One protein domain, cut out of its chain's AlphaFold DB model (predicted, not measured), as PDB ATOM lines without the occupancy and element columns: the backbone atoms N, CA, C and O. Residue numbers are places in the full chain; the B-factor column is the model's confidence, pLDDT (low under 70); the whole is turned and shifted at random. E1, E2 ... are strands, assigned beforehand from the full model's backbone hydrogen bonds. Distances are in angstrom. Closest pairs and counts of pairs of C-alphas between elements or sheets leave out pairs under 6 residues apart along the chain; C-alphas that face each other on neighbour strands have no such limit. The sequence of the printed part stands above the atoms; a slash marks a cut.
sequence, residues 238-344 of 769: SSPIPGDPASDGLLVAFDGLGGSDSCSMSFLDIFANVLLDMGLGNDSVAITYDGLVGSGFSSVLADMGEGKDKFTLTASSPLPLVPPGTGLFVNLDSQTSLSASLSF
ATOM      1  N   SER A 238      40.085 -19.059  23.590       83.50
ATOM      2  CA  SER A 238      41.255 -18.483  24.268       83.50
ATOM      3  C   SER A 238      42.554 -19.217  23.949       83.50
ATOM      4  O   SER A 238      42.584 -20.451  23.858       83.50
ATOM      5  N   SER A 239      43.635 -18.448  23.815       74.75
ATOM      6  CA  SER A 239      45.003 -18.968  23.741       74.75
ATOM      7  C   SER A 239      45.634 -19.029  25.140       74.75
ATOM      8  O   SER A 239      45.444 -18.112  25.939       74.75
ATOM      9  N   PRO A 240      46.424 -20.069  25.464       65.25
ATOM     10  CA  PRO A 240      47.164 -20.145  26.721       65.25
ATOM     11  C   PRO A 240      48.485 -19.349  26.692       65.25
ATOM     12  O   PRO A 240      49.120 -19.194  27.737       65.25
ATOM     13  N   ILE A 241      48.922 -18.874  25.516       63.97
ATOM     14  CA  ILE A 241      50.170 -18.121  25.325       63.97
ATOM     15  C   ILE A 241      49.828 -16.713  24.811       63.97
ATOM     16  O   ILE A 241      49.478 -16.569  23.638       63.97
ATOM     17  N   PRO A 242      49.964 -15.671  25.650       60.59
ATOM     18  CA  PRO A 242      49.783 -14.290  25.214       60.59
ATOM     19  C   PRO A 242      50.852 -13.877  24.190       60.59
ATOM     20  O   PRO A 242      52.049 -13.967  24.474       60.59
ATOM     21  N   GLY A 243      50.433 -13.378  23.023       55.34
ATOM     22  CA  GLY A 243      51.301 -12.654  22.085       55.34
ATOM     23  C   GLY A 243      52.255 -13.465  21.218       55.34
ATOM     24  O   GLY A 243      53.287 -12.923  20.822       55.34
ATOM     25  N   ASP A 244      51.932 -14.717  20.891       56.72
ATOM     26  CA  ASP A 244      52.670 -15.439  19.849       56.72
ATOM     27  C   ASP A 244      52.272 -14.914  18.444       56.72
ATOM     28  O   ASP A 244      51.106 -15.017  18.059       56.72
ATOM     29  N   PRO A 245      53.201 -14.317  17.666       50.34
ATOM     30  CA  PRO A 245      52.924 -13.675  16.375       50.34
ATOM     31  C   PRO A 245      52.598 -14.632  15.210       50.34
ATOM     32  O   PRO A 245      52.409 -14.171  14.080       50.34
ATOM     33  N   ALA A 246      52.552 -15.949  15.426       49.47
ATOM     34  CA  ALA A 246      52.345 -16.924  14.356       49.47
ATOM     35  C   ALA A 246      50.853 -17.153  14.005       49.47
ATOM     36  O   ALA A 246      50.233 -18.091  14.484       49.47
ATOM     37  N   SER A 247      50.321 -16.294  13.124       49.91
ATOM     38  CA  SER A 247      49.327 -16.557  12.053       49.91
ATOM     39  C   SER A 247      48.150 -17.538  12.292       49.91
ATOM     40  O   SER A 247      48.365 -18.738  12.449       49.91
ATOM     41  N   ASP A 248      46.917 -17.030  12.132       55.06
ATOM     42  CA  ASP A 248      45.650 -17.747  11.862       55.06
ATOM     43  C   ASP A 248      45.328 -18.959  12.763       55.06
ATOM     44  O   ASP A 248      45.453 -20.115  12.357       55.06
ATOM     45  N   GLY A 249      44.860 -18.704  13.993       65.38
ATOM     46  CA  GLY A 249      44.524 -19.773  14.944       65.38
ATOM     47  C   GLY A 249      43.142 -20.408  14.734       65.38
ATOM     48  O   GLY A 249      42.980 -21.615  14.927       65.38
ATOM     49  N   LEU A 250      42.139 -19.615  14.338       78.94
ATOM     50  CA  LEU A 250      40.745 -20.064  14.288       78.94
ATOM     51  C   LEU A 250      39.958 -19.386  13.161       78.94
ATOM     52  O   LEU A 250      39.847 -18.163  13.124       78.94
ATOM     53  N   LEU A 251      39.372 -20.185  12.272       83.88
ATOM     54  CA  LEU A 251      38.363 -19.745  11.306       83.88
ATOM     55  C   LEU A 251      36.978 -20.121  11.835       83.88
ATOM     56  O   LEU A 251      36.729 -21.295  12.088       83.88
ATOM     57  N   VAL A 252      36.075 -19.156  11.960       87.31
ATOM     58  CA  VAL A 252      34.676 -19.371  12.340       87.31
ATOM     59  C   VAL A 252      33.797 -18.946  11.175       87.31
ATOM     60  O   VAL A 252      33.812 -17.785  10.795       87.31
ATOM     61  N   ALA A 253      33.028 -19.870  10.619       88.75
ATOM     62  CA  ALA A 253      31.976 -19.592   9.655       88.75
ATOM     63  C   ALA A 253      30.621 -19.865  10.314       88.75
ATOM     64  O   ALA A 253      30.411 -20.953  10.852       88.75
ATOM     65  N   PHE A 254      29.720 -18.890  10.284       89.06
ATOM     66  CA  PHE A 254      28.364 -19.006  10.804       89.06
ATOM     67  C   PHE A 254      27.357 -18.585   9.736       89.06
ATOM     68  O   PHE A 254      27.504 -17.520   9.146       89.06
ATOM     69  N   ASP A 255      26.347 -19.420   9.526       89.94
ATOM     70  CA  ASP A 255      25.235 -19.187   8.610       89.94
ATOM     71  C   ASP A 255      23.918 -19.268   9.402       89.94
ATOM     72  O   ASP A 255      23.611 -20.315   9.981       89.94
ATOM     73  N   GLY A 256      23.196 -18.152   9.498       86.50
ATOM     74  CA  GLY A 256      21.915 -18.014  10.196       86.50
ATOM     75  C   GLY A 256      20.715 -18.479   9.368       86.50
ATOM     76  O   GLY A 256      19.719 -18.910   9.936       86.50
ATOM     77  N   LEU A 257      20.832 -18.490   8.035       86.44
ATOM     78  CA  LEU A 257      19.755 -18.749   7.075       86.44
ATOM     79  C   LEU A 257      18.537 -17.820   7.207       86.44
ATOM     80  O   LEU A 257      18.362 -16.894   6.422       86.44
ATOM     81  N   GLY A 258      17.614 -18.105   8.112       83.69
ATOM     82  CA  GLY A 258      16.406 -17.307   8.268       83.69
ATOM     83  C   GLY A 258      15.911 -17.405   9.690       83.69
ATOM     84  O   GLY A 258      16.058 -18.442  10.313       83.69
ATOM     85  N   GLY A 259      15.299 -16.356  10.220       86.94
ATOM     86  CA  GLY A 259      15.084 -16.352  11.651       86.94
ATOM     87  C   GLY A 259      15.112 -14.988  12.288       86.94
ATOM     88  O   GLY A 259      14.531 -14.029  11.811       86.94
ATOM     89  N   SER A 260      15.638 -14.915  13.497       91.81
ATOM     90  CA  SER A 260      15.959 -13.662  14.186       91.81
ATOM     91  C   SER A 260      16.955 -14.053  15.257       91.81
ATOM     92  O   SER A 260      16.604 -14.236  16.437       91.81
ATOM     93  N   ASP A 261      18.166 -14.291  14.813       91.88
ATOM     94  CA  ASP A 261      19.163 -15.089  15.482       91.88
ATOM     95  C   ASP A 261      20.050 -14.239  16.370       91.88
ATOM     96  O   ASP A 261      20.089 -13.007  16.324       91.88
ATOM     97  N   SER A 262      20.726 -14.911  17.292       93.19
ATOM     98  CA  SER A 262      21.678 -14.271  18.183       93.19
ATOM     99  C   SER A 262      23.007 -14.991  18.110       93.19
ATOM    100  O   SER A 262      23.108 -16.150  18.492       93.19
ATOM    101  N   CYS A 263      24.036 -14.280  17.678       94.31
ATOM    102  CA  CYS A 263      25.394 -14.775  17.583       94.31
ATOM    103  C   CYS A 263      26.290 -13.965  18.528       94.31
ATOM    104  O   CYS A 263      26.310 -12.735  18.470       94.31
ATOM    105  N   SER A 264      27.011 -14.627  19.434       96.50
ATOM    106  CA  SER A 264      27.999 -13.960  20.287       96.50
ATOM    107  C   SER A 264      29.324 -14.705  20.329       96.50
ATOM    108  O   SER A 264      29.336 -15.889  20.660       96.50
ATOM    109  N   MET A 265      30.435 -14.017  20.092       95.50
ATOM    110  CA  MET A 265      31.771 -14.610  20.111       95.50
ATOM    111  C   MET A 265      32.728 -13.791  20.977       95.50
ATOM    112  O   MET A 265      32.715 -12.561  20.927       95.50
ATOM    113  N   SER A 266      33.572 -14.461  21.756       94.88
ATOM    114  CA  SER A 266      34.651 -13.829  22.517       94.88
ATOM    115  C   SER A 266      35.976 -14.534  22.275       94.88
ATOM    116  O   SER A 266      36.074 -15.747  22.452       94.88
ATOM    117  N   PHE A 267      36.991 -13.757  21.924       90.38
ATOM    118  CA  PHE A 267      38.346 -14.191  21.623       90.38
ATOM    119  C   PHE A 267      39.300 -13.528  22.615       90.38
ATOM    120  O   PHE A 267      39.338 -12.301  22.691       90.38
ATOM    121  N   LEU A 268      40.044 -14.325  23.382       88.38
ATOM    122  CA  LEU A 268      41.041 -13.846  24.341       88.38
ATOM    123  C   LEU A 268      42.444 -14.299  23.928       88.38
ATOM    124  O   LEU A 268      42.692 -15.500  23.790       88.38
ATOM    125  N   ASP A 269      43.350 -13.337  23.756       80.25
ATOM    126  CA  ASP A 269      44.761 -13.539  23.397       80.25
ATOM    127  C   ASP A 269      44.956 -14.370  22.108       80.25
ATOM    128  O   ASP A 269      45.976 -15.036  21.922       80.25
ATOM    129  N   ILE A 270      43.965 -14.364  21.210       79.12
ATOM    130  CA  ILE A 270      43.930 -15.189  19.996       79.12
ATOM    131  C   ILE A 270      43.509 -14.369  18.771       79.12
ATOM    132  O   ILE A 270      42.596 -13.545  18.837       79.12
ATOM    133  N   PHE A 271      44.150 -14.647  17.632       79.31
ATOM    134  CA  PHE A 271      43.719 -14.171  16.317       79.31
ATOM    135  C   PHE A 271      42.688 -15.130  15.715       79.31
ATOM    136  O   PHE A 271      42.945 -16.334  15.606       79.31
ATOM    137  N   ALA A 272      41.539 -14.593  15.309       85.88
ATOM    138  CA  ALA A 272      40.458 -15.360  14.707       85.88
ATOM    139  C   ALA A 272      39.885 -14.631  13.488       85.88
ATOM    140  O   ALA A 272      39.812 -13.405  13.450       85.88
ATOM    141  N   ASN A 273      39.478 -15.414  12.494       89.44
ATOM    142  CA  ASN A 273      38.792 -14.942  11.300       89.44
ATOM    143  C   ASN A 273      37.340 -15.403  11.368       89.44
ATOM    144  O   ASN A 273      37.079 -16.591  11.544       89.44
ATOM    145  N   VAL A 274      36.403 -14.471  11.243       93.88
ATOM    146  CA  VAL A 274      34.969 -14.722  11.373       93.88
ATOM    147  C   VAL A 274      34.281 -14.389  10.055       93.88
ATOM    148  O   VAL A 274      34.438 -13.288   9.538       93.88
ATOM    149  N   LEU A 275      33.524 -15.342   9.526       94.88
ATOM    150  CA  LEU A 275      32.661 -15.203   8.360       94.88
ATOM    151  C   LEU A 275      31.223 -15.419   8.832       94.88
ATOM    152  O   LEU A 275      30.913 -16.485   9.363       94.88
ATOM    153  N   LEU A 276      30.367 -14.417   8.663       96.00
ATOM    154  CA  LEU A 276      28.950 -14.476   9.007       96.00
ATOM    155  C   LEU A 276      28.108 -14.256   7.757       96.00
ATOM    156  O   LEU A 276      28.379 -13.334   6.994       96.00
ATOM    157  N   ASP A 277      27.077 -15.074   7.623       94.88
ATOM    158  CA  ASP A 277      25.905 -14.834   6.791       94.88
ATOM    159  C   ASP A 277      24.696 -14.965   7.721       94.88
ATOM    160  O   ASP A 277      24.469 -16.032   8.287       94.88
ATOM    161  N   MET A 278      23.999 -13.868   8.008       93.94
ATOM    162  CA  MET A 278      22.871 -13.880   8.949       93.94
ATOM    163  C   MET A 278      21.533 -14.159   8.257       93.94
ATOM    164  O   MET A 278      20.608 -14.639   8.908       93.94
ATOM    165  N   GLY A 279      21.456 -13.961   6.939       92.06
ATOM    166  CA  GLY A 279      20.281 -14.285   6.143       92.06
ATOM    167  C   GLY A 279      19.067 -13.381   6.402       92.06
ATOM    168  O   GLY A 279      19.150 -12.165   6.283       92.06
ATOM    169  N   LEU A 280      17.888 -13.963   6.626       92.06
ATOM    170  CA  LEU A 280      16.643 -13.205   6.820       92.06
ATOM    171  C   LEU A 280      16.319 -13.069   8.307       92.06
ATOM    172  O   LEU A 280      16.220 -14.088   8.982       92.06
ATOM    173  N   GLY A 281      15.940 -11.895   8.805       92.94
ATOM    174  CA  GLY A 281      15.488 -11.825  10.192       92.94
ATOM    175  C   GLY A 281      15.552 -10.471  10.858       92.94
ATOM    176  O   GLY A 281      15.456  -9.439  10.228       92.94
ATOM    177  N   ASN A 282      15.557 -10.450  12.189       95.38
ATOM    178  CA  ASN A 282      16.185  -9.338  12.899       95.38
ATOM    179  C   ASN A 282      17.249  -9.961  13.789       95.38
ATOM    180  O   ASN A 282      16.939 -10.481  14.874       95.38
ATOM    181  N   ASP A 283      18.473  -9.924  13.305       95.56
ATOM    182  CA  ASP A 283      19.592 -10.667  13.836       95.56
ATOM    183  C   ASP A 283      20.439  -9.802  14.763       95.56
ATOM    184  O   ASP A 283      20.445  -8.570  14.717       95.56
ATOM    185  N   SER A 284      21.131 -10.444  15.699       97.12
ATOM    186  CA  SER A 284      21.990  -9.758  16.658       97.12
ATOM    187  C   SER A 284      23.331 -10.460  16.777       97.12
ATOM    188  O   SER A 284      23.423 -11.534  17.368       97.12
ATOM    189  N   VAL A 285      24.382  -9.782  16.334       98.38
ATOM    190  CA  VAL A 285      25.774 -10.230  16.391       98.38
ATOM    191  C   VAL A 285      26.550  -9.412  17.426       98.38
ATOM    192  O   VAL A 285      26.453  -8.184  17.466       98.38
ATOM    193  N   ALA A 286      27.329 -10.085  18.273       98.31
ATOM    194  CA  ALA A 286      28.235  -9.457  19.232       98.31
ATOM    195  C   ALA A 286      29.601 -10.159  19.244       98.31
ATOM    196  O   ALA A 286      29.682 -11.334  19.584       98.31
ATOM    197  N   ILE A 287      30.679  -9.448  18.922       98.19
ATOM    198  CA  ILE A 287      32.038 -10.002  18.870       98.19
ATOM    199  C   ILE A 287      32.965  -9.212  19.796       98.19
ATOM    200  O   ILE A 287      32.932  -7.983  19.843       98.19
ATOM    201  N   THR A 288      33.795  -9.917  20.558       97.25
ATOM    202  CA  THR A 288      34.822  -9.321  21.420       97.25
ATOM    203  C   THR A 288      36.175  -9.935  21.108       97.25
ATOM    204  O   THR A 288      36.311 -11.152  21.177       97.25
ATOM    205  N   TYR A 289      37.162  -9.099  20.807       93.38
ATOM    206  CA  TYR A 289      38.577  -9.457  20.785       93.38
ATOM    207  C   TYR A 289      39.270  -8.759  21.955       93.38
ATOM    208  O   TYR A 289      39.271  -7.534  22.025       93.38
ATOM    209  N   ASP A 290      39.862  -9.518  22.864       90.69
ATOM    210  CA  ASP A 290      40.648  -8.985  23.975       90.69
ATOM    211  C   ASP A 290      42.061  -9.563  23.931       90.69
ATOM    212  O   ASP A 290      42.242 -10.742  23.627       90.69
ATOM    213  N   GLY A 291      43.070  -8.743  24.216       83.38
ATOM    214  CA  GLY A 291      44.457  -9.205  24.223       83.38
ATOM    215  C   GLY A 291      45.123  -9.280  22.845       83.38
ATOM    216  O   GLY A 291      46.036 -10.080  22.656       83.38
ATOM    217  N   LEU A 292      44.701  -8.477  21.859       81.56
ATOM    218  CA  LEU A 292      45.345  -8.482  20.538       81.56
ATOM    219  C   LEU A 292      46.779  -7.934  20.633       81.56
ATOM    220  O   LEU A 292      46.992  -6.740  20.833       81.56
ATOM    221  N   VAL A 293      47.777  -8.805  20.481       75.44
ATOM    222  CA  VAL A 293      49.213  -8.476  20.509       75.44
ATOM    223  C   VAL A 293      49.979  -9.312  19.485       75.44
ATOM    224  O   VAL A 293      49.620 -10.456  19.229       75.44
ATOM    225  N   GLY A 294      51.069  -8.779  18.928       69.69
ATOM    226  CA  GLY A 294      51.962  -9.530  18.037       69.69
ATOM    227  C   GLY A 294      52.137  -8.863  16.677       69.69
ATOM    228  O   GLY A 294      52.454  -7.682  16.631       69.69
ATOM    229  N   SER A 295      52.009  -9.641  15.599       68.38
ATOM    230  CA  SER A 295      52.043  -9.186  14.196       68.38
ATOM    231  C   SER A 295      50.994  -9.907  13.333       68.38
ATOM    232  O   SER A 295      51.210 -10.122  12.142       68.38
ATOM    233  N   GLY A 296      49.923 -10.397  13.965       70.44
ATOM    234  CA  GLY A 296      48.827 -11.123  13.322       70.44
ATOM    235  C   GLY A 296      47.643 -10.211  13.009       70.44
ATOM    236  O   GLY A 296      47.525  -9.117  13.556       70.44
ATOM    237  N   PHE A 297      46.746 -10.671  12.142       78.12
ATOM    238  CA  PHE A 297      45.600  -9.889  11.698       78.12
ATOM    239  C   PHE A 297      44.331 -10.736  11.801       78.12
ATOM    240  O   PHE A 297      44.300 -11.854  11.293       78.12
ATOM    241  N   SER A 298      43.314 -10.218  12.486       87.38
ATOM    242  CA  SER A 298      41.988 -10.843  12.556       87.38
ATOM    243  C   SER A 298      41.073 -10.210  11.516       87.38
ATOM    244  O   SER A 298      41.242  -9.045  11.144       87.38
ATOM    245  N   SER A 299      40.066 -10.955  11.076       92.25
ATOM    246  CA  SER A 299      39.041 -10.446  10.169       92.25
ATOM    247  C   SER A 299      37.638 -10.789  10.652       92.25
ATOM    248  O   SER A 299      37.404 -11.843  11.239       92.25
ATOM    249  N   VAL A 300      36.695  -9.887  10.407       96.88
ATOM    250  CA  VAL A 300      35.262 -10.141  10.526       96.88
ATOM    251  C   VAL A 300      34.627  -9.731   9.210       96.88
ATOM    252  O   VAL A 300      34.627  -8.554   8.867       96.88
ATOM    253  N   LEU A 301      34.114 -10.706   8.474       97.25
ATOM    254  CA  LEU A 301      33.309 -10.511   7.276       97.25
ATOM    255  C   LEU A 301      31.882 -10.876   7.657       97.25
ATOM    256  O   LEU A 301      31.632 -12.038   7.970       97.25
ATOM    257  N   ALA A 302      30.980  -9.905   7.698       97.44
ATOM    258  CA  ALA A 302      29.604 -10.139   8.099       97.44
ATOM    259  C   ALA A 302      28.644  -9.626   7.033       97.44
ATOM    260  O   ALA A 302      28.540  -8.418   6.840       97.44
ATOM    261  N   ASP A 303      27.943 -10.554   6.392       96.88
ATOM    262  CA  ASP A 303      26.700 -10.276   5.686       96.88
ATOM    263  C   ASP A 303      25.558 -10.372   6.704       96.88
ATOM    264  O   ASP A 303      25.311 -11.421   7.306       96.88
ATOM    265  N   MET A 304      24.928  -9.234   6.972       96.44
ATOM    266  CA  MET A 304      23.825  -9.102   7.915       96.44
ATOM    267  C   MET A 304      22.470  -9.397   7.262       96.44
ATOM    268  O   MET A 304      21.501  -9.560   7.993       96.44
ATOM    269  N   GLY A 305      22.412  -9.502   5.929       94.31
ATOM    270  CA  GLY A 305      21.225  -9.900   5.186       94.31
ATOM    271  C   GLY A 305      20.053  -8.910   5.242       94.31
ATOM    272  O   GLY A 305      20.236  -7.689   5.209       94.31
ATOM    273  N   GLU A 306      18.825  -9.443   5.226       94.44
ATOM    274  CA  GLU A 306      17.587  -8.655   5.290       94.44
ATOM    275  C   GLU A 306      17.037  -8.609   6.718       94.44
ATOM    276  O   GLU A 306      16.880  -9.643   7.362       94.44
ATOM    277  N   GLY A 307      16.578  -7.442   7.170       93.88
ATOM    278  CA  GLY A 307      16.193  -7.278   8.554       93.88
ATOM    279  C   GLY A 307      16.285  -5.891   9.170       93.88
ATOM    280  O   GLY A 307      16.227  -4.835   8.536       93.88
ATOM    281  N   LYS A 308      16.307  -5.903  10.501       95.62
ATOM    282  CA  LYS A 308      16.709  -4.766  11.337       95.62
ATOM    283  C   LYS A 308      17.773  -5.256  12.284       95.62
ATOM    284  O   LYS A 308      17.499  -5.524  13.462       95.62
ATOM    285  N   ASP A 309      18.965  -5.383  11.742       96.88
ATOM    286  CA  ASP A 309      20.006  -6.170  12.365       96.88
ATOM    287  C   ASP A 309      20.858  -5.319  13.282       96.88
ATOM    288  O   ASP A 309      20.970  -4.094  13.168       96.88
ATOM    289  N   LYS A 310      21.437  -5.982  14.273       98.12
ATOM    290  CA  LYS A 310      22.309  -5.355  15.248       98.12
ATOM    291  C   LYS A 310      23.676  -6.004  15.194       98.12
ATOM    292  O   LYS A 310      23.803  -7.200  15.429       98.12
ATOM    293  N   PHE A 311      24.703  -5.186  15.029       98.62
ATOM    294  CA  PHE A 311      26.090  -5.618  15.094       98.62
ATOM    295  C   PHE A 311      26.818  -4.880  16.220       98.62
ATOM    296  O   PHE A 311      26.663  -3.673  16.413       98.62
ATOM    297  N   THR A 312      27.592  -5.590  17.033       98.62
ATOM    298  CA  THR A 312      28.442  -4.978  18.059       98.62
ATOM    299  C   THR A 312      29.814  -5.630  18.054       98.62
ATOM    300  O   THR A 312      29.908  -6.849  18.147       98.62
ATOM    301  N   LEU A 313      30.873  -4.826  17.994       98.56
ATOM    302  CA  LEU A 313      32.249  -5.299  18.052       98.56
ATOM    303  C   LEU A 313      33.066  -4.483  19.049       98.56
ATOM    304  O   LEU A 313      33.028  -3.254  19.049       98.56
ATOM    305  N   THR A 314      33.833  -5.176  19.882       97.56
ATOM    306  CA  THR A 314      34.851  -4.553  20.733       97.56
ATOM    307  C   THR A 314      36.195  -5.226  20.505       97.56
ATOM    308  O   THR A 314      36.252  -6.449  20.395       97.56
ATOM    309  N   ALA A 315      37.255  -4.431  20.401       93.94
ATOM    310  CA  ALA A 315      38.618  -4.917  20.245       93.94
ATOM    311  C   ALA A 315      39.572  -4.130  21.152       93.94
ATOM    312  O   ALA A 315      39.543  -2.897  21.150       93.94
ATOM    313  N   SER A 316      40.416  -4.829  21.910       91.25
ATOM    314  CA  SER A 316      41.432  -4.226  22.779       91.25
ATOM    315  C   SER A 316      42.809  -4.849  22.585       91.25
ATOM    316  O   SER A 316      42.958  -6.072  22.513       91.25
ATOM    317  N   SER A 317      43.827  -3.989  22.575       85.38
ATOM    318  CA  SER A 317      45.209  -4.377  22.833       85.38
ATOM    319  C   SER A 317      45.618  -3.931  24.240       85.38
ATOM    320  O   SER A 317      45.244  -2.843  24.677       85.38
ATOM    321  N   PRO A 318      46.413  -4.725  24.973       81.44
ATOM    322  CA  PRO A 318      47.064  -4.286  26.202       81.44
ATOM    323  C   PRO A 318      48.265  -3.355  25.947       81.44
ATOM    324  O   PRO A 318      48.846  -2.858  26.914       81.44
ATOM    325  N   LEU A 319      48.684  -3.154  24.689       76.31
ATOM    326  CA  LEU A 319      49.813  -2.299  24.320       76.31
ATOM    327  C   LEU A 319      49.327  -1.082  23.510       76.31
ATOM    328  O   LEU A 319      48.760  -1.283  22.444       76.31
ATOM    329  N   PRO A 320      49.625   0.160  23.938       67.06
ATOM    330  CA  PRO A 320      49.176   1.381  23.254       67.06
ATOM    331  C   PRO A 320      49.834   1.625  21.888       67.06
ATOM    332  O   PRO A 320      49.344   2.415  21.093       67.06
ATOM    333  N   LEU A 321      50.958   0.954  21.620       64.88
ATOM    334  CA  LEU A 321      51.653   0.969  20.337       64.88
ATOM    335  C   LEU A 321      51.744  -0.462  19.835       64.88
ATOM    336  O   LEU A 321      52.605  -1.239  20.269       64.88
ATOM    337  N   VAL A 322      50.837  -0.809  18.934       62.00
ATOM    338  CA  VAL A 322      50.847  -2.114  18.291       62.00
ATOM    339  C   VAL A 322      51.840  -2.072  17.122       62.00
ATOM    340  O   VAL A 322      51.866  -1.093  16.376       62.00
ATOM    341  N   PRO A 323      52.713  -3.082  16.948       61.75
ATOM    342  CA  PRO A 323      53.622  -3.117  15.809       61.75
ATOM    343  C   PRO A 323      52.869  -3.036  14.469       61.75
ATOM    344  O   PRO A 323      51.804  -3.654  14.343       61.75
ATOM    345  N   PRO A 324      53.445  -2.370  13.445       58.16
ATOM    346  CA  PRO A 324      52.881  -2.349  12.098       58.16
ATOM    347  C   PRO A 324      52.572  -3.767  11.602       58.16
ATOM    348  O   PRO A 324      53.427  -4.653  11.685       58.16
ATOM    349  N   GLY A 325      51.362  -3.979  11.080       59.47
ATOM    350  CA  GLY A 325      50.891  -5.286  10.603       59.47
ATOM    351  C   GLY A 325      50.015  -6.065  11.590       59.47
ATOM    352  O   GLY A 325      49.547  -7.144  11.240       59.47
ATOM    353  N   THR A 326      49.752  -5.519  12.781       70.00
ATOM    354  CA  THR A 326      48.728  -6.049  13.694       70.00
ATOM    355  C   THR A 326      47.462  -5.230  13.581       70.00
ATOM    356  O   THR A 326      47.527  -4.006  13.622       70.00
ATOM    357  N   GLY A 327      46.309  -5.877  13.484       81.06
ATOM    358  CA  GLY A 327      45.059  -5.143  13.438       81.06
ATOM    359  C   GLY A 327      43.849  -6.019  13.202       81.06
ATOM    360  O   GLY A 327      43.910  -7.251  13.253       81.06
ATOM    361  N   LEU A 328      42.735  -5.342  12.968       90.69
ATOM    362  CA  LEU A 328      41.448  -5.964  12.737       90.69
ATOM    363  C   LEU A 328      40.813  -5.378  11.479       90.69
ATOM    364  O   LEU A 328      40.593  -4.170  11.394       90.69
ATOM    365  N   PHE A 329      40.489  -6.240  10.521       93.44
ATOM    366  CA  PHE A 329      39.634  -5.873   9.398       93.44
ATOM    367  C   PHE A 329      38.192  -6.250   9.684       93.44
ATOM    368  O   PHE A 329      37.902  -7.372  10.091       93.44
ATOM    369  N   VAL A 330      37.288  -5.306   9.468       97.56
ATOM    370  CA  VAL A 330      35.852  -5.493   9.629       97.56
ATOM    371  C   VAL A 330      35.191  -5.077   8.328       97.56
ATOM    372  O   VAL A 330      35.345  -3.937   7.905       97.56
ATOM    373  N   ASN A 331      34.461  -5.994   7.709       98.00
ATOM    374  CA  ASN A 331      33.602  -5.718   6.571       98.00
ATOM    375  C   ASN A 331      32.169  -6.080   6.954       98.00
ATOM    376  O   ASN A 331      31.902  -7.246   7.248       98.00
ATOM    377  N   LEU A 332      31.293  -5.079   7.003       97.81
ATOM    378  CA  LEU A 332      29.874  -5.236   7.294       97.81
ATOM    379  C   LEU A 332      29.081  -4.922   6.035       97.81
ATOM    380  O   LEU A 332      29.208  -3.826   5.497       97.81
ATOM    381  N   ASP A 333      28.254  -5.862   5.618       96.69
ATOM    382  CA  ASP A 333      27.314  -5.707   4.518       96.69
ATOM    383  C   ASP A 333      25.899  -5.918   5.059       96.69
ATOM    384  O   ASP A 333      25.678  -6.794   5.897       96.69
ATOM    385  N   SER A 334      24.954  -5.087   4.651       95.12
ATOM    386  CA  SER A 334      23.552  -5.155   5.057       95.12
ATOM    387  C   SER A 334      22.699  -4.805   3.856       95.12
ATOM    388  O   SER A 334      22.955  -3.802   3.206       95.12
ATOM    389  N   GLN A 335      21.658  -5.592   3.589       93.62
ATOM    390  CA  GLN A 335      20.733  -5.322   2.479       93.62
ATOM    391  C   GLN A 335      19.593  -4.382   2.897       93.62
ATOM    392  O   GLN A 335      18.811  -3.913   2.067       93.62
ATOM    393  N   THR A 336      19.437  -4.180   4.208       94.56
ATOM    394  CA  THR A 336      18.368  -3.388   4.825       94.56
ATOM    395  C   THR A 336      18.910  -2.589   6.034       94.56
ATOM    396  O   THR A 336      20.076  -2.224   6.066       94.56
ATOM    397  N   SER A 337      18.101  -2.306   7.069       95.00
ATOM    398  CA  SER A 337      18.526  -1.411   8.159       95.00
ATOM    399  C   SER A 337      19.502  -2.066   9.144       95.00
ATOM    400  O   SER A 337      19.116  -2.974   9.878       95.00
ATOM    401  N   LEU A 338      20.689  -1.486   9.309       96.81
ATOM    402  CA  LEU A 338      21.718  -1.912  10.256       96.81
ATOM    403  C   LEU A 338      21.815  -0.992  11.485       96.81
ATOM    404  O   LEU A 338      21.750   0.232  11.417       96.81
ATOM    405  N   SER A 339      22.040  -1.573  12.662       97.94
ATOM    406  CA  SER A 339      22.488  -0.866  13.868       97.94
ATOM    407  C   SER A 339      23.833  -1.419  14.340       97.94
ATOM    408  O   SER A 339      23.881  -2.396  15.092       97.94
ATOM    409  N   ALA A 340      24.928  -0.778  13.931       98.38
ATOM    410  CA  ALA A 340      26.298  -1.191  14.221       98.38
ATOM    411  C   ALA A 340      26.957  -0.336  15.317       98.38
ATOM    412  O   ALA A 340      26.884   0.895  15.316       98.38
ATOM    413  N   SER A 341      27.648  -0.987  16.255       98.56
ATOM    414  CA  SER A 341      28.477  -0.331  17.269       98.56
ATOM    415  C   SER A 341      29.862  -0.967  17.335       98.56
ATOM    416  O   SER A 341      29.975  -2.155  17.624       98.56
ATOM    417  N   LEU A 342      30.915  -0.192  17.079       98.62
ATOM    418  CA  LEU A 342      32.297  -0.669  17.069       98.62
ATOM    419  C   LEU A 342      33.143   0.141  18.055       98.62
ATOM    420  O   LEU A 342      33.076   1.369  18.074       98.62
ATOM    421  N   SER A 343      33.947  -0.527  18.878       97.62
ATOM    422  CA  SER A 343      34.865   0.136  19.807       97.62
ATOM    423  C   SER A 343      36.245  -0.503  19.757       97.62
ATOM    424  O   SER A 343      36.391  -1.692  20.028       97.62
ATOM    425  N   PHE A 344      37.255   0.318  19.511       94.25
ATOM    426  CA  PHE A 344      38.655  -0.080  19.445       94.25
ATOM    427  C   PHE A 344      39.419   0.602  20.578       94.25
ATOM    428  O   PHE A 344      39.239   1.799  20.821       94.25
TER     429      PHE A 344
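AT A GLANCE: This is residues 238 to 344 of the 769 residues of the protein "LEPR-XLL domain-containing protein" of Planctomycetes bacterium (UniProt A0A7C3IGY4). The chain winds in four stacked turns, a flattened solenoid, each turn made of one strand on one wall and the next strand on the opposite wall: E1 and E2, E3 and E4, E5 and E6, E7 and E8. The two walls are sheets face to face, a well-formed sandwich whose strands run along the longest axis, with the links closing the turns at both ends. You have 107 residues with eight named strands, E1 to E8 in order along the printed part, and no named helix; the class is all strand. One sheet has the order E1 E3 E5 E7, the other E2 E4 E6 E8, both all parallel. The whole is compact, with a radius of gyration of the C-alphas of 14.2 A, and spans 38 by 22 by 17 A.

HOW THE PARTS SIT: Start at E1, residues 250 to 255, an edge strand, and look beside it for its parallel neighbour E3, residues 272 to 277: N 252 and O 273 are 2.8 A apart, within hydrogen-bond range. Next comes E5, residues 297 to 303, parallel to E3, with N 274 and O 299 at 2.8 A. The other edge strand is E7, residues 327 to 333, parallel to E5, with N 300 and O 329 at 2.8 A. In the second sheet, E2, residues 262 to 268, is parallel to E4, residues 284 to 290, with N 265 and O 286 at 2.8 A. E4 is parallel to E6, residues 306 to 316, with N 287 and O 312 at 2.8 A. E6 is parallel to E8, residues 337 to 344, with N 313 and O 341 at 2.8 A. E6 bends by 55 degrees at residue 309, and its residues 306 to 307 pair, parallel, with residues 280 to 281. This second sheet is twisted. The parts of the sheets that face each other are 10.5 A centre to centre, their best planes 7 degrees apart. E1 and E4 are apart, for instance, and E6 and E7 are only just apart, at 8.1 A.

IN THESE COORDINATES: Find C-alpha 250 at (40.745, -20.064, 14.288), where E1 begins its 16.5 A; E2 then covers 20.3 A, E3 16.6 A, E4 20.1 A and E5 19.8 A. E6, the longest strand by residues, runs 29.9 A from C-alpha 306 at (17.587, -8.655, 5.290). E7 covers 19.9 A, and E8 23.1 A, to C-alpha 344 at (38.655, -0.080, 19.445).

THE WHOLE: The two C-alphas farthest apart, those of Gly 258 and Leu 321, are 41.5 A apart. The printed part has no cut and no long link. Look for pLDDT under 70 at residues 240 to 249, 294 to 295 and 320 to 325.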